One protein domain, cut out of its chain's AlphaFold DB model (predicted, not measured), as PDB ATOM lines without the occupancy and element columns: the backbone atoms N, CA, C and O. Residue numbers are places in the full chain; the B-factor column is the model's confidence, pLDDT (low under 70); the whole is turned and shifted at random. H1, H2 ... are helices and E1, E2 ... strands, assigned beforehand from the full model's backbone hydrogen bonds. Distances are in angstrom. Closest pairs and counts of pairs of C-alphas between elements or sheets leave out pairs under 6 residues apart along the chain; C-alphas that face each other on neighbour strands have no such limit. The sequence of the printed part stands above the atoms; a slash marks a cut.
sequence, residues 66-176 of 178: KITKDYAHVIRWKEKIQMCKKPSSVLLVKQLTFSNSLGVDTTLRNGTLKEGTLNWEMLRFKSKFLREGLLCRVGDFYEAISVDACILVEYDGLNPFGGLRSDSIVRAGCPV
ATOM      1  N   LYS A  66     -17.669  -2.994  -5.793       58.12
ATOM      2  CA  LYS A  66     -18.589  -3.600  -6.759       58.12
ATOM      3  C   LYS A  66     -19.996  -3.718  -6.165       58.12
ATOM      4  O   LYS A  66     -20.951  -3.272  -6.783       58.12
ATOM      5  N   ILE A  67     -20.092  -4.180  -4.916       58.69
ATOM      6  CA  ILE A  67     -21.362  -4.405  -4.206       58.69
ATOM      7  C   ILE A  67     -22.161  -3.102  -4.025       58.69
ATOM      8  O   ILE A  67     -23.365  -3.075  -4.269       58.69
ATOM      9  N   THR A  68     -21.508  -1.999  -3.643       62.41
ATOM     10  CA  THR A  68     -22.177  -0.693  -3.468       62.41
ATOM     11  C   THR A  68     -22.671  -0.101  -4.785       62.41
ATOM     12  O   THR A  68     -23.766   0.463  -4.831       62.41
ATOM     13  N   LYS A  69     -21.905  -0.252  -5.874       69.12
ATOM     14  CA  LYS A  69     -22.337   0.171  -7.214       69.12
ATOM     15  C   LYS A  69     -23.527  -0.656  -7.691       69.12
ATOM     16  O   LYS A  69     -24.503  -0.075  -8.160       69.12
ATOM     17  N   ASP A  70     -23.477  -1.973  -7.510       73.31
ATOM     18  CA  ASP A  70     -24.564  -2.878  -7.893       73.31
ATOM     19  C   ASP A  70     -25.881  -2.481  -7.199       73.31
ATOM     20  O   ASP A  70     -26.919  -2.399  -7.857       73.31
ATOM     21  N   TYR A  71     -25.835  -2.108  -5.915       83.25
ATOM     22  CA  TYR A  71     -27.021  -1.668  -5.169       83.25
ATOM     23  C   TYR A  71     -27.630  -0.358  -5.700       83.25
ATOM     24  O   TYR A  71     -28.845  -0.268  -5.883       83.25
ATOM     25  N   ALA A  72     -26.803   0.641  -6.033       87.94
ATOM     26  CA  ALA A  72     -27.281   1.897  -6.624       87.94
ATOM     27  C   ALA A  72     -27.970   1.673  -7.984       87.94
ATOM     28  O   ALA A  72     -28.978   2.310  -8.301       87.94
ATOM     29  N   HIS A  73     -27.452   0.740  -8.786       85.69
ATOM     30  CA  HIS A  73     -28.066   0.357 -10.056       85.69
ATOM     31  C   HIS A  73     -29.401  -0.368  -9.864       85.69
ATOM     32  O   HIS A  73     -30.358  -0.069 -10.580       85.69
ATOM     33  N   VAL A  74     -29.480  -1.275  -8.890       89.81
ATOM     34  CA  VAL A  74     -30.720  -1.983  -8.542       89.81
ATOM     35  C   VAL A  74     -31.807  -1.003  -8.091       89.81
ATOM     36  O   VAL A  74     -32.928  -1.084  -8.594       89.81
ATOM     37  N   ILE A  75     -31.482  -0.037  -7.222       91.19
ATOM     38  CA  ILE A  75     -32.433   1.005  -6.794       91.19
ATOM     39  C   ILE A  75     -32.937   1.806  -7.996       91.19
ATOM     40  O   ILE A  75     -34.141   1.971  -8.166       91.19
ATOM     41  N   ARG A  76     -32.037   2.244  -8.879       90.88
ATOM     42  CA  ARG A  76     -32.422   3.023 -10.061       90.88
ATOM     43  C   ARG A  76     -33.361   2.253 -10.991       90.88
ATOM     44  O   ARG A  76     -34.303   2.826 -11.536       90.88
ATOM     45  N   TRP A  77     -33.101   0.964 -11.214       91.56
ATOM     46  CA  TRP A  77     -34.005   0.124 -12.000       91.56
ATOM     47  C   TRP A  77     -35.344  -0.070 -11.301       91.56
ATOM     48  O   TRP A  77     -36.372   0.004 -11.969       91.56
ATOM     49  N   LYS A  78     -35.350  -0.243  -9.978       93.06
ATOM     50  CA  LYS A  78     -36.579  -0.302  -9.183       93.06
ATOM     51  C   LYS A  78     -37.428   0.953  -9.373       93.06
ATOM     52  O   LYS A  78     -38.593   0.827  -9.736       93.06
ATOM     53  N   GLU A  79     -36.840   2.136  -9.222       93.88
ATOM     54  CA  GLU A  79     -37.520   3.416  -9.460       93.88
ATOM     55  C   GLU A  79     -38.059   3.503 -10.892       93.88
ATOM     56  O   GLU A  79     -39.225   3.827 -11.108       93.88
ATOM     57  N   LYS A  80     -37.238   3.144 -11.889       92.31
ATOM     58  CA  LYS A  80     -37.642   3.188 -13.301       92.31
ATOM     59  C   LYS A  80     -38.808   2.244 -13.607       92.31
ATOM     60  O   LYS A  80     -39.682   2.597 -14.390       92.31
ATOM     61  N   ILE A  81     -38.816   1.056 -13.016       92.94
ATOM     62  CA  ILE A  81     -39.857   0.049 -13.230       92.94
ATOM     63  C   ILE A  81     -41.146   0.400 -12.483       92.94
ATOM     64  O   ILE A  81     -42.238   0.115 -12.966       92.94
ATOM     65  N   GLN A  82     -41.051   1.062 -11.331       93.25
ATOM     66  CA  GLN A  82     -42.226   1.569 -10.619       93.25
ATOM     67  C   GLN A  82     -42.991   2.636 -11.421       93.25
ATOM     68  O   GLN A  82     -44.169   2.859 -11.160       93.25
ATOM     69  N   MET A  83     -42.354   3.248 -12.425       93.94
ATOM     70  CA  MET A  83     -42.994   4.183 -13.354       93.94
ATOM     71  C   MET A  83     -43.781   3.503 -14.487       93.94
ATOM     72  O   MET A  83     -44.403   4.214 -15.279       93.94
ATOM     73  N   CYS A  84     -43.753   2.168 -14.603       93.75
ATOM     74  CA  CYS A  84     -44.526   1.443 -15.613       93.75
ATOM     75  C   CYS A  84     -46.033   1.675 -15.424       93.75
ATOM     76  O   CYS A  84     -46.548   1.593 -14.307       93.75
ATOM     77  N   LYS A  85     -46.745   1.937 -16.522       95.19
ATOM     78  CA  LYS A  85     -48.175   2.281 -16.517       95.19
ATOM     79  C   LYS A  85     -49.044   1.226 -17.182       95.19
ATOM     80  O   LYS A  85     -50.233   1.155 -16.864       95.19
ATOM     81  N   LYS A  86     -48.506   0.420 -18.107       94.81
ATOM     82  CA  LYS A  86     -49.326  -0.593 -18.780       94.81
ATOM     83  C   LYS A  86     -49.800  -1.639 -17.763       94.81
ATOM     84  O   LYS A  86     -49.008  -2.076 -16.924       94.81
ATOM     85  N   PRO A  87     -51.068  -2.084 -17.836       93.12
ATOM     86  CA  PRO A  87     -51.628  -3.011 -16.853       93.12
ATOM     87  C   PRO A  87     -50.871  -4.344 -16.813       93.12
ATOM     88  O   PRO A  87     -50.634  -4.885 -15.735       93.12
ATOM     89  N   SER A  88     -50.431  -4.841 -17.974       92.44
ATOM     90  CA  SER A  88     -49.574  -6.023 -18.080       92.44
ATOM     91  C   SER A  88     -48.259  -5.817 -17.333       92.44
ATOM     92  O   SER A  88     -47.929  -6.614 -16.460       92.44
ATOM     93  N   SER A  89     -47.550  -4.720 -17.598       94.44
ATOM     94  CA  SER A  89     -46.292  -4.398 -16.925       94.44
ATOM     95  C   SER A  89     -46.462  -4.301 -15.415       94.44
ATOM     96  O   SER A  89     -45.720  -4.953 -14.694       94.44
ATOM     97  N   VAL A  90     -47.459  -3.559 -14.919       94.38
ATOM     98  CA  VAL A  90     -47.684  -3.375 -13.471       94.38
ATOM     99  C   VAL A  90     -47.861  -4.716 -12.751       94.38
ATOM    100  O   VAL A  90     -47.373  -4.884 -11.633       94.38
ATOM    101  N   LEU A  91     -48.522  -5.691 -13.381       93.62
ATOM    102  CA  LEU A  91     -48.668  -7.035 -12.819       93.62
ATOM    103  C   LEU A  91     -47.349  -7.812 -12.802       93.62
ATOM    104  O   LEU A  91     -47.069  -8.500 -11.824       93.62
ATOM    105  N   LEU A  92     -46.521  -7.663 -13.835       93.50
ATOM    106  CA  LEU A  92     -45.195  -8.281 -13.895       93.50
ATOM    107  C   LEU A  92     -44.231  -7.668 -12.870       93.50
ATOM    108  O   LEU A  92     -43.486  -8.395 -12.218       93.50
ATOM    109  N   VAL A  93     -44.288  -6.348 -12.658       94.19
ATOM    110  CA  VAL A  93     -43.454  -5.640 -11.671       94.19
ATOM    111  C   VAL A  93     -43.637  -6.201 -10.264       94.19
ATOM    112  O   VAL A  93     -42.664  -6.312  -9.519       94.19
ATOM    113  N   LYS A  94     -44.863  -6.597  -9.899       92.44
ATOM    114  CA  LYS A  94     -45.166  -7.175  -8.580       92.44
ATOM    115  C   LYS A  94     -44.440  -8.496  -8.312       92.44
ATOM    116  O   LYS A  94     -44.292  -8.864  -7.154       92.44
ATOM    117  N   GLN A  95     -43.999  -9.192  -9.358       91.31
ATOM    118  CA  GLN A  95     -43.296 -10.473  -9.259       91.31
ATOM    119  C   GLN A  95     -41.772 -10.310  -9.165       91.31
ATOM    120  O   GLN A  95     -41.051 -11.287  -8.974       91.31
ATOM    121  N   LEU A  96     -41.254  -9.091  -9.346       93.06
ATOM    122  CA  LEU A  96     -39.817  -8.843  -9.323       93.06
ATOM    123  C   LEU A  96     -39.297  -8.767  -7.888       93.06
ATOM    124  O   LEU A  96     -39.868  -8.086  -7.035       93.06
ATOM    125  N   THR A  97     -38.133  -9.372  -7.653       91.81
ATOM    126  CA  THR A  97     -37.382  -9.189  -6.406       91.81
ATOM    127  C   THR A  97     -36.081  -8.453  -6.693       91.81
ATOM    128  O   THR A  97     -35.230  -8.901  -7.451       91.81
ATOM    129  N   PHE A  98     -35.891  -7.297  -6.058       89.88
ATOM    130  CA  PHE A  98     -34.709  -6.446  -6.256       89.88
ATOM    131  C   PHE A  98     -33.509  -6.901  -5.406       89.88
ATOM    132  O   PHE A  98     -32.794  -6.085  -4.832       89.88
ATOM    133  N   SER A  99     -33.309  -8.216  -5.294       86.88
ATOM    134  CA  SER A  99     -32.177  -8.834  -4.587       86.88
ATOM    135  C   SER A  99     -30.917  -8.909  -5.460       86.88
ATOM    136  O   SER A  99     -29.799  -8.913  -4.949       86.88
ATOM    137  N   ASN A 100     -31.094  -8.946  -6.783       88.00
ATOM    138  CA  ASN A 100     -30.032  -9.033  -7.781       88.00
ATOM    139  C   ASN A 100     -30.247  -8.019  -8.918       88.00
ATOM    140  O   ASN A 100     -31.306  -7.405  -9.036       88.00
ATOM    141  N   SER A 101     -29.239  -7.856  -9.781       87.25
ATOM    142  CA  SER A 101     -29.264  -6.890 -10.889       87.25
ATOM    143  C   SER A 101     -30.249  -7.227 -12.015       87.25
ATOM    144  O   SER A 101     -30.587  -6.336 -12.792       87.25
ATOM    145  N   LEU A 102     -30.719  -8.475 -12.116       90.19
ATOM    146  CA  LEU A 102     -31.749  -8.879 -13.080       90.19
ATOM    147  C   LEU A 102     -33.175  -8.681 -12.547       90.19
ATOM    148  O   LEU A 102     -34.111  -8.630 -13.339       90.19
ATOM    149  N   GLY A 103     -33.349  -8.598 -11.227       91.69
ATOM    150  CA  GLY A 103     -34.651  -8.596 -10.561       91.69
ATOM    151  C   GLY A 103     -35.362  -9.957 -10.552       91.69
ATOM    152  O   GLY A 103     -36.592 -10.004 -10.544       91.69
ATOM    153  N   VAL A 104     -34.611 -11.061 -10.642       92.25
ATOM    154  CA  VAL A 104     -35.157 -12.432 -10.677       92.25
ATOM    155  C   VAL A 104     -35.419 -12.942  -9.264       92.25
ATOM    156  O   VAL A 104     -34.510 -12.927  -8.438       92.25
ATOM    157  N   ASP A 105     -36.617 -13.472  -9.022       92.25
ATOM    158  CA  ASP A 105     -36.915 -14.260  -7.828       92.25
ATOM    159  C   ASP A 105     -36.476 -15.719  -8.013       92.25
ATOM    160  O   ASP A 105     -36.936 -16.420  -8.917       92.25
ATOM    161  N   THR A 106     -35.572 -16.176  -7.146       91.81
ATOM    162  CA  THR A 106     -35.032 -17.540  -7.167       91.81
ATOM    163  C   THR A 106     -36.014 -18.598  -6.676       91.81
ATOM    164  O   THR A 106     -35.758 -19.784  -6.877       91.81
ATOM    165  N   THR A 107     -37.100 -18.197  -6.015       91.81
ATOM    166  CA  THR A 107     -38.143 -19.113  -5.527       91.81
ATOM    167  C   THR A 107     -39.142 -19.496  -6.620       91.81
ATOM    168  O   THR A 107     -39.780 -20.544  -6.531       91.81
ATOM    169  N   LEU A 108     -39.241 -18.685  -7.679       91.50
ATOM    170  CA  LEU A 108     -40.156 -18.909  -8.793       91.50
ATOM    171  C   LEU A 108     -39.645 -19.972  -9.768       91.50
ATOM    172  O   LEU A 108     -38.441 -20.216  -9.932       91.50
ATOM    173  N   ARG A 109     -40.581 -20.569 -10.510       90.44
ATOM    174  CA  ARG A 109     -40.270 -21.515 -11.582       90.44
ATOM    175  C   ARG A 109     -39.388 -20.848 -12.638       90.44
ATOM    176  O   ARG A 109     -39.644 -19.728 -13.079       90.44
ATOM    177  N   ASN A 110     -38.365 -21.578 -13.081       89.44
ATOM    178  CA  ASN A 110     -37.332 -21.109 -14.010       89.44
ATOM    179  C   ASN A 110     -36.482 -19.936 -13.475       89.44
ATOM    180  O   ASN A 110     -35.753 -19.335 -14.257       89.44
ATOM    181  N   GLY A 111     -36.527 -19.636 -12.170       90.25
ATOM    182  CA  GLY A 111     -35.723 -18.593 -11.516       90.25
ATOM    183  C   GLY A 111     -34.368 -19.053 -10.980       90.25
ATOM    184  O   GLY A 111     -33.666 -18.288 -10.326       90.25
ATOM    185  N   THR A 112     -33.965 -20.295 -11.252       93.00
ATOM    186  CA  THR A 112     -32.699 -20.853 -10.765       93.00
ATOM    187  C   THR A 112     -31.501 -20.038 -11.266       93.00
ATOM    188  O   THR A 112     -31.288 -19.919 -12.471       93.00
ATOM    189  N   LEU A 113     -30.689 -19.531 -10.333       92.88
ATOM    190  CA  LEU A 113     -29.439 -18.799 -10.587       92.88
ATOM    191  C   LEU A 113     -28.215 -19.636 -10.180       92.88
ATOM    192  O   LEU A 113     -27.352 -19.182  -9.434       92.88
ATOM    193  N   LYS A 114     -28.163 -20.894 -10.629       93.94
ATOM    194  CA  LYS A 114     -27.016 -21.786 -10.394       93.94
ATOM    195  C   LYS A 114     -26.006 -21.657 -11.529       93.94
ATOM    196  O   LYS A 114     -26.397 -21.481 -12.684       93.94
ATOM    197  N   GLU A 115     -24.723 -21.780 -11.208       91.81
ATOM    198  CA  GLU A 115     -23.659 -21.781 -12.214       91.81
ATOM    199  C   GLU A 115     -23.904 -22.863 -13.278       91.81
ATOM    200  O   GLU A 115     -24.388 -23.953 -12.972       91.81
ATOM    201  N   GLY A 116     -23.647 -22.525 -14.544       90.12
ATOM    202  CA  GLY A 116     -23.949 -23.379 -15.698       90.12
ATOM    203  C   GLY A 116     -25.367 -23.235 -16.268       90.12
ATOM    204  O   GLY A 116     -25.640 -23.773 -17.337       90.12
ATOM    205  N   THR A 117     -26.267 -22.492 -15.615       93.81
ATOM    206  CA  THR A 117     -27.585 -22.153 -16.190       93.81
ATOM    207  C   THR A 117     -27.521 -20.897 -17.063       93.81
ATOM    208  O   THR A 117     -26.708 -20.004 -16.826       93.81
ATOM    209  N   LEU A 118     -28.429 -20.777 -18.042       93.06
ATOM    210  CA  LEU A 118     -28.529 -19.580 -18.889       93.06
ATOM    211  C   LEU A 118     -28.763 -18.308 -18.061       93.06
ATOM    212  O   LEU A 118     -28.112 -17.292 -18.288       93.06
ATOM    213  N   ASN A 119     -29.647 -18.376 -17.061       93.81
ATOM    214  CA  ASN A 119     -29.953 -17.241 -16.188       93.81
ATOM    215  C   ASN A 119     -28.714 -16.749 -15.427       93.81
ATOM    216  O   ASN A 119     -28.557 -15.547 -15.213       93.81
ATOM    217  N   TRP A 120     -27.823 -17.664 -15.031       93.81
ATOM    218  CA  TRP A 120     -26.563 -17.304 -14.387       93.81
ATOM    219  C   TRP A 120     -25.626 -16.556 -15.335       93.81
ATOM    220  O   TRP A 120     -25.061 -15.528 -14.955       93.81
ATOM    221  N   GLU A 121     -25.503 -17.012 -16.583       93.81
ATOM    222  CA  GLU A 121     -24.726 -16.290 -17.595       93.81
ATOM    223  C   GLU A 121     -25.335 -14.913 -17.880       93.81
ATOM    224  O   GLU A 121     -24.618 -13.910 -17.893       93.81
ATOM    225  N   MET A 122     -26.661 -14.817 -17.996       93.69
ATOM    226  CA  MET A 122     -27.347 -13.531 -18.142       93.69
ATOM    227  C   MET A 122     -27.075 -12.596 -16.956       93.69
ATOM    228  O   MET A 122     -26.776 -11.421 -17.170       93.69
ATOM    229  N   LEU A 123     -27.091 -13.101 -15.718       92.44
ATOM    230  CA  LEU A 123     -26.766 -12.314 -14.520       92.44
ATOM    231  C   LEU A 123     -25.321 -11.809 -14.566       92.44
ATOM    232  O   LEU A 123     -25.040 -10.636 -14.294       92.44
ATOM    233  N   ARG A 124     -24.394 -12.687 -14.958       91.94
ATOM    234  CA  ARG A 124     -22.977 -12.357 -15.115       91.94
ATOM    235  C   ARG A 124     -22.775 -11.273 -16.171       91.94
ATOM    236  O   ARG A 124     -22.013 -10.335 -15.923       91.94
ATOM    237  N   PHE A 125     -23.465 -11.357 -17.305       91.50
ATOM    238  CA  PHE A 125     -23.439 -10.329 -18.346       91.50
ATOM    239  C   PHE A 125     -24.059  -9.015 -17.879       91.50
ATOM    240  O   PHE A 125     -23.432  -7.965 -18.032       91.50
ATOM    241  N   LYS A 126     -25.220  -9.066 -17.221       90.44
ATOM    242  CA  LYS A 126     -25.881  -7.884 -16.658       90.44
ATOM    243  C   LYS A 126     -24.982  -7.146 -15.666       90.44
ATOM    244  O   LYS A 126     -24.961  -5.922 -15.661       90.44
ATOM    245  N   SER A 127     -24.159  -7.864 -14.894       88.56
ATOM    246  CA  SER A 127     -23.190  -7.247 -13.972       88.56
ATOM    247  C   SER A 127     -22.105  -6.400 -14.658       88.56
ATOM    248  O   SER A 127     -21.488  -5.557 -14.011       88.56
ATOM    249  N   LYS A 128     -21.851  -6.617 -15.956       89.38
ATOM    250  CA  LYS A 128     -20.927  -5.801 -16.764       89.38
ATOM    251  C   LYS A 128     -21.639  -4.599 -17.401       89.38
ATOM    252  O   LYS A 128     -21.003  -3.575 -17.620       89.38
ATOM    253  N   PHE A 129     -22.940  -4.732 -17.662       88.06
ATOM    254  CA  PHE A 129     -23.780  -3.779 -18.392       88.06
ATOM    255  C   PHE A 129     -25.040  -3.453 -17.583       88.06
ATOM    256  O   PHE A 129     -26.152  -3.890 -17.882       88.06
ATOM    257  N   LEU A 130     -24.850  -2.723 -16.482       88.19
ATOM    258  CA  LEU A 130     -25.911  -2.456 -15.510       88.19
ATOM    259  C   LEU A 130     -26.930  -1.408 -15.983       88.19
ATOM    260  O   LEU A 130     -27.921  -1.192 -15.287       88.19
ATOM    261  N   ARG A 131     -26.699  -0.702 -17.099       88.19
ATOM    262  CA  ARG A 131     -27.606   0.355 -17.600       88.19
ATOM    263  C   ARG A 131     -28.345  -0.042 -18.872       88.19
ATOM    264  O   ARG A 131     -29.353   0.576 -19.203       88.19
ATOM    265  N   GLU A 132     -27.838  -1.041 -19.563       89.88
ATOM    266  CA  GLU A 132     -28.323  -1.531 -20.839       89.88
ATOM    267  C   GLU A 132     -29.376  -2.622 -20.624       89.88
ATOM    268  O   GLU A 132     -29.298  -3.386 -19.660       89.88
ATOM    269  N   GLY A 133     -30.364  -2.708 -21.516       90.56
ATOM    270  CA  GLY A 133     -31.265  -3.860 -21.576       90.56
ATOM    271  C   GLY A 133     -30.533  -5.070 -22.155       90.56
ATOM    272  O   GLY A 133     -29.796  -4.927 -23.133       90.56
ATOM    273  N   LEU A 134     -30.702  -6.249 -21.553       93.94
ATOM    274  CA  LEU A 134     -30.072  -7.478 -22.023       93.94
ATOM    275  C   LEU A 134     -31.076  -8.332 -22.809       93.94
ATOM    276  O   LEU A 134     -32.059  -8.816 -22.253       93.94
ATOM    277  N   LEU A 135     -30.774  -8.558 -24.087       94.50
ATOM    278  CA  LEU A 135     -31.450  -9.533 -24.941       94.50
ATOM    279  C   LEU A 135     -30.518 -10.722 -25.175       94.50
ATOM    280  O   LEU A 135     -29.403 -10.559 -25.676       94.50
ATOM    281  N   CYS A 136     -30.971 -11.920 -24.830       94.38
ATOM    282  CA  CYS A 136     -30.252 -13.161 -25.065       94.38
ATOM    283  C   CYS A 136     -30.905 -13.928 -26.212       94.38
ATOM    284  O   CYS A 136     -32.117 -14.120 -26.222       94.38
ATOM    285  N   ARG A 137     -30.115 -14.384 -27.187       94.00
ATOM    286  CA  ARG A 137     -30.644 -15.240 -28.251       94.00
ATOM    287  C   ARG A 137     -30.833 -16.663 -27.725       94.00
ATOM    288  O   ARG A 137     -29.854 -17.311 -27.357       94.00
ATOM    289  N   VAL A 138     -32.066 -17.153 -27.769       92.06
ATOM    290  CA  VAL A 138     -32.457 -18.515 -27.390       92.06
ATOM    291  C   VAL A 138     -33.182 -19.138 -28.582       92.06
ATOM    292  O   VAL A 138     -34.333 -18.819 -28.866       92.06
ATOM    293  N   GLY A 139     -32.474 -19.985 -29.335       92.88
ATOM    294  CA  GLY A 139     -32.973 -20.522 -30.605       92.88
ATOM    295  C   GLY A 139     -33.266 -19.410 -31.620       92.88
ATOM    296  O   GLY A 139     -32.363 -18.653 -32.005       92.88
ATOM    297  N   ASP A 140     -34.539 -19.309 -32.006       93.62
ATOM    298  CA  ASP A 140     -35.059 -18.353 -32.991       93.62
ATOM    299  C   ASP A 140     -35.695 -17.108 -32.354       93.62
ATOM    300  O   ASP A 140     -36.370 -16.339 -33.034       93.62
ATOM    301  N   PHE A 141     -35.463 -16.871 -31.059       94.06
ATOM    302  CA  PHE A 141     -35.958 -15.696 -30.343       94.06
ATOM    303  C   PHE A 141     -34.830 -14.917 -29.667       94.06
ATOM    304  O   PHE A 141     -33.842 -15.489 -29.200       94.06
ATOM    305  N   TYR A 142     -34.999 -13.601 -29.581       95.25
ATOM    306  CA  TYR A 142     -34.303 -12.756 -28.618       95.25
ATOM    307  C   TYR A 142     -35.183 -12.592 -27.388       95.25
ATOM    308  O   TYR A 142     -36.286 -12.056 -27.474       95.25
ATOM    309  N   GLU A 143     -34.688 -13.045 -26.247       95.00
ATOM    310  CA  GLU A 143     -35.424 -13.074 -24.994       95.00
ATOM    311  C   GLU A 143     -34.769 -12.184 -23.939       95.00
ATOM    312  O   GLU A 143     -33.548 -12.172 -23.772       95.00
ATOM    313  N   ALA A 144     -35.598 -11.485 -23.177       95.88
ATOM    314  CA  ALA A 144     -35.235 -10.840 -21.929       95.88
ATOM    315  C   ALA A 144     -35.961 -11.507 -20.761       95.88
ATOM    316  O   ALA A 144     -37.022 -12.122 -20.916       95.88
ATOM    317  N   ILE A 145     -35.400 -11.330 -19.566       95.25
ATOM    318  CA  ILE A 145     -35.965 -11.836 -18.314       95.25
ATOM    319  C   ILE A 145     -36.139 -10.702 -17.298       95.25
ATOM    320  O   ILE A 145     -35.428  -9.695 -17.342       95.25
ATOM    321  N   SER A 146     -37.089 -10.875 -16.381       94.31
ATOM    322  CA  SER A 146     -37.342 -10.018 -15.218       94.31
ATOM    323  C   SER A 146     -37.411  -8.523 -15.539       94.31
ATOM    324  O   SER A 146     -38.337  -8.097 -16.234       94.31
ATOM    325  N   VAL A 147     -36.472  -7.718 -15.028       94.81
ATOM    326  CA  VAL A 147     -36.455  -6.259 -15.208       94.81
ATOM    327  C   VAL A 147     -36.490  -5.891 -16.685       94.81
ATOM    328  O   VAL A 147     -37.324  -5.091 -17.099       94.81
ATOM    329  N   ASP A 148     -35.623  -6.510 -17.484       95.38
ATOM    330  CA  ASP A 148     -35.509  -6.190 -18.905       95.38
ATOM    331  C   ASP A 148     -36.771  -6.606 -19.660       95.38
ATOM    332  O   ASP A 148     -37.267  -5.845 -20.485       95.38
ATOM    333  N   ALA A 149     -37.361  -7.750 -19.309       95.69
ATOM    334  CA  ALA A 149     -38.636  -8.173 -19.878       95.69
ATOM    335  C   ALA A 149     -39.764  -7.172 -19.582       95.69
ATOM    336  O   ALA A 149     -40.531  -6.838 -20.482       95.69
ATOM    337  N   CYS A 150     -39.839  -6.641 -18.356       95.44
ATOM    338  CA  CYS A 150     -40.826  -5.616 -18.008       95.44
ATOM    339  C   CYS A 150     -40.648  -4.346 -18.846       95.44
ATOM    340  O   CYS A 150     -41.636  -3.741 -19.252       95.44
ATOM    341  N   ILE A 151     -39.404  -3.958 -19.134       95.25
ATOM    342  CA  ILE A 151     -39.108  -2.812 -20.000       95.25
ATOM    343  C   ILE A 151     -39.568  -3.077 -21.437       95.25
ATOM    344  O   ILE A 151     -40.196  -2.199 -22.020       95.25
ATOM    345  N   LEU A 152     -39.338  -4.270 -21.992       95.44
ATOM    346  CA  LEU A 152     -39.825  -4.598 -23.340       95.44
ATOM    347  C   LEU A 152     -41.361  -4.599 -23.415       95.44
ATOM    348  O   LEU A 152     -41.946  -4.095 -24.370       95.44
ATOM    349  N   VAL A 153     -42.041  -5.138 -22.399       95.81
ATOM    350  CA  VAL A 153     -43.513  -5.112 -22.338       95.81
ATOM    351  C   VAL A 153     -44.018  -3.666 -22.235       95.81
ATOM    352  O   VAL A 153     -44.939  -3.259 -22.954       95.81
ATOM    353  N   GLU A 154     -43.382  -2.856 -21.385       96.12
ATOM    354  CA  GLU A 154     -43.779  -1.470 -21.154       96.12
ATOM    355  C   GLU A 154     -43.535  -0.576 -22.368       96.12
ATOM    356  O   GLU A 154     -44.443   0.144 -22.781       96.12
ATOM    357  N   TYR A 155     -42.346  -0.613 -22.960       94.56
ATOM    358  CA  TYR A 155     -41.938   0.361 -23.971       94.56
ATOM    359  C   TYR A 155     -42.091  -0.172 -25.395       94.56
ATOM    360  O   TYR A 155     -42.647   0.535 -26.234       94.56
ATOM    361  N   ASP A 156     -41.740  -1.434 -25.643       93.94
ATOM    362  CA  ASP A 156     -41.827  -2.035 -26.984       93.94
ATOM    363  C   ASP A 156     -43.189  -2.694 -27.250       93.94
ATOM    364  O   ASP A 156     -43.491  -3.099 -28.369       93.94
ATOM    365  N   GLY A 157     -44.043  -2.793 -26.225       92.62
ATOM    366  CA  GLY A 157     -45.391  -3.348 -26.363       92.62
ATOM    367  C   GLY A 157     -45.411  -4.847 -26.639       92.62
ATOM    368  O   GLY A 157     -46.397  -5.351 -27.174       92.62
ATOM    369  N   LEU A 158     -44.342  -5.558 -26.271       93.81
ATOM    370  CA  LEU A 158     -44.304  -7.010 -26.378       93.81
ATOM    371  C   LEU A 158     -45.254  -7.662 -25.371       93.81
ATOM    372  O   LEU A 158     -45.549  -7.116 -24.307       93.81
ATOM    373  N   ASN A 159     -45.692  -8.877 -25.688       93.94
ATOM    374  CA  ASN A 159     -46.446  -9.699 -24.752       93.94
ATOM    375  C   ASN A 159     -45.490 -10.504 -23.861       93.94
ATOM    376  O   ASN A 159     -44.498 -11.042 -24.364       93.94
ATOM    377  N   PRO A 160     -45.787 -10.641 -22.556       93.75
ATOM    378  CA  PRO A 160     -45.018 -11.527 -21.701       93.75
ATOM    379  C   PRO A 160     -45.205 -12.985 -22.123       93.75
ATOM    380  O   PRO A 160     -46.313 -13.445 -22.419       93.75
ATOM    381  N   PHE A 161     -44.110 -13.735 -22.122       90.88
ATOM    382  CA  PHE A 161     -44.134 -15.168 -22.373       90.88
ATOM    383  C   PHE A 161     -44.855 -15.890 -21.240       90.88
ATOM    384  O   PHE A 161     -44.617 -15.627 -20.065       90.88
ATOM    385  N   GLY A 162     -45.736 -16.826 -21.595       83.81
ATOM    386  CA  GLY A 162     -46.550 -17.545 -20.613       83.81
ATOM    387  C   GLY A 162     -47.672 -16.708 -19.987       83.81
ATOM    388  O   GLY A 162     -48.353 -17.209 -19.093       83.81
ATOM    389  N   GLY A 163     -47.902 -15.480 -20.468       85.44
ATOM    390  CA  GLY A 163     -48.943 -14.582 -19.969       85.44
ATOM    391  C   GLY A 163     -48.575 -13.918 -18.641       85.44
ATOM    392  O   GLY A 163     -47.408 -13.700 -18.337       85.44
ATOM    393  N   LEU A 164     -49.587 -13.582 -17.841       83.56
ATOM    394  CA  LEU A 164     -49.438 -12.901 -16.545       83.56
ATOM    395  C   LEU A 164     -49.388 -13.886 -15.368       83.56
ATOM    396  O   LEU A 164     -49.892 -13.608 -14.282       83.56
ATOM    397  N   ARG A 165     -48.811 -15.065 -15.607       85.06
ATOM    398  CA  ARG A 165     -48.598 -16.088 -14.583       85.06
ATOM    399  C   ARG A 165     -47.654 -15.568 -13.501       85.06
ATOM    400  O   ARG A 165     -46.708 -14.859 -13.820       85.06
ATOM    401  N   SER A 166     -47.928 -15.911 -12.244       86.81
ATOM    402  CA  SER A 166     -47.147 -15.478 -11.075       86.81
ATOM    403  C   SER A 166     -46.276 -16.580 -10.472       86.81
ATOM    404  O   SER A 166     -45.577 -16.330  -9.498       86.81
ATOM    405  N   ASP A 167     -46.328 -17.799 -11.016       90.25
ATOM    406  CA  ASP A 167     -45.542 -18.952 -10.563       90.25
ATOM    407  C   ASP A 167     -44.168 -19.050 -11.246       90.25
ATOM    408  O   ASP A 167     -43.315 -19.823 -10.811       90.25
ATOM    409  N   SER A 168     -43.931 -18.274 -12.307       92.31
ATOM    410  CA  SER A 168     -42.708 -18.314 -13.112       92.31
ATOM    411  C   SER A 168     -42.075 -16.942 -13.281       92.31
ATOM    412  O   SER A 168     -42.772 -15.935 -13.259       92.31
ATOM    413  N   ILE A 169     -40.768 -16.904 -13.543       94.31
ATOM    414  CA  ILE A 169     -40.081 -15.641 -13.833       94.31
ATOM    415  C   ILE A 169     -40.674 -14.916 -15.044       94.31
ATOM    416  O   ILE A 169     -41.063 -15.532 -16.041       94.31
ATOM    417  N   VAL A 170     -40.669 -13.586 -14.979       95.25
ATOM    418  CA  VAL A 170     -41.126 -12.732 -16.076       95.25
ATOM    419  C   VAL A 170     -40.192 -12.884 -17.273       95.25
ATOM    420  O   VAL A 170     -38.971 -12.780 -17.137       95.25
ATOM    421  N   ARG A 171     -40.763 -13.100 -18.456       95.56
ATOM    422  CA  ARG A 171     -40.035 -13.218 -19.723       95.56
ATOM    423  C   ARG A 171     -40.776 -12.475 -20.819       95.56
ATOM    424  O   ARG A 171     -42.002 -12.443 -20.819       95.56
ATOM    425  N   ALA A 172     -40.039 -11.903 -21.755       96.44
ATOM    426  CA  ALA A 172     -40.582 -11.309 -22.969       96.44
ATOM    427  C   ALA A 172     -39.524 -11.395 -24.065       96.44
ATOM    428  O   ALA A 172     -38.331 -11.467 -23.773       96.44
ATOM    429  N   GLY A 173     -39.941 -11.384 -25.321       95.00
ATOM    430  CA  GLY A 173     -39.003 -11.495 -26.421       95.00
ATOM    431  C   GLY A 173     -39.662 -11.369 -27.776       95.00
ATOM    432  O   GLY A 173     -40.889 -11.323 -27.894       95.00
ATOM    433  N   CYS A 174     -38.824 -11.309 -28.799       94.06
ATOM    434  CA  CYS A 174     -39.230 -11.176 -30.187       94.06
ATOM    435  C   CYS A 174     -38.514 -12.221 -31.056       94.06
ATOM    436  O   CYS A 174     -37.409 -12.656 -30.713       94.06
ATOM    437  N   PRO A 175     -39.137 -12.668 -32.157       94.38
ATOM    438  CA  PRO A 175     -38.498 -13.600 -33.073       94.38
ATOM    439  C   PRO A 175     -37.305 -12.941 -33.770       94.38
ATOM    440  O   PRO A 175     -37.302 -11.740 -34.052       94.38
ATOM    441  N   VAL A 176     -36.292 -13.745 -34.077       92.56
ATOM    442  CA  VAL A 176     -35.208 -13.358 -34.975       92.56
ATOM    443  C   VAL A 176     -35.807 -13.243 -36.377       92.56
ATOM    444  O   VAL A 176     -36.330 -14.219 -36.906       92.56
TER     445      VAL A 176
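Overview. This is residues 66 to 176 of the 178 residues of an uncharacterized protein of Handroanthus impetiginosus (UniProt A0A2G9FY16). A small antiparallel sheet of three strands has H4 packed over one face, and on the side of H4 away from the sheet sit the helical hairpin's two parts, short H2 and the last turns of long H1. H3 packs by E1 at the other end of the sheet, and two long unnamed stretches, residues 94 to 117 and 157 to 170, link the parts. The printed part has 111 residues with four named helices and three named strands, in the order H1 H2 H3 E1 E2 H4 E3; the sheet order is E1 E2 E3, and the class is mixed, helices and strands. The whole is compact, with a radius of gyration of the C-alphas of 12.9 A and spans of 34 by 31 by 26 A.

Arrangement. In the sheet, inner strand E2, residues 141 to 145, has E1, residues 136 to 138, and E3, residues 171 to 175, as antiparallel neighbours. E1 and E2 form a hairpin, with N 136 and O 143 within hydrogen-bond range at 2.8 A. Between E2 and E3, N 144 and O 172 are 2.8 A apart, also within range. H4, residues 146 to 156, is on the sheet at a height of 7.4 A, over E3 and only just over E2, where 3 of its C-alphas fall; it runs slantwise to the strands, at 39 degrees to E3 on the local plane. The closest C-alphas of H4 and E3 are those of Ala 149 and Ala 172, 4.8 A apart. H3, residues 118 to 126, is on the sheet too, and with H4 on one face and H3 on the other there are three layers, helices on both faces of a sheet; its closest C-alpha pair with E1 is Met 122 and Cys 136, 7.5 A. H2, residues 87 to 93, touches H4 at a shallow tilt of 22 degrees, opposite ways, closest at the C-alphas of Ser 89 and Cys 150, 5.7 A. H1, residues 66 to 82, touches H4 with residues 77 to 81 alone, at a steep tilt of 40 degrees, the same way; the closest C-alphas are those of Ile 81 and Ile 151, 7.4 A. H1 and H2 form a helical hairpin and only just touch, with 3 pairs of C-alphas within 8 A, the closest those of Ile 81 and Val 93, 6.9 A. H3 and H4 are apart. In H1, H2, H3 and H4 every O i to N i+4 pair is within hydrogen-bond range.

Along the chain. H1 begins at C-alpha 66, (-18.589, -3.600, -6.759), and is 24.5 A long; H2 is 10.0 A and H3 12.2 A. E1 is 6.2 A, E2 12.6 A, H4 14.9 A and E3 13.4 A. H4 begins at C-alpha 146, (-37.342, -10.018, -15.218), and E3 ends at C-alpha 175, (-38.498, -13.600, -33.073).

Size, cuts and confidence. The C-alphas farthest apart are those of Thr 68 and Asp 140, 36.7 A. The printed part has no cut. The links H2 to H3 and H4 to E3 are long. Mean pLDDT of the printed part is 90.9; residues 66 to 69 are under 70.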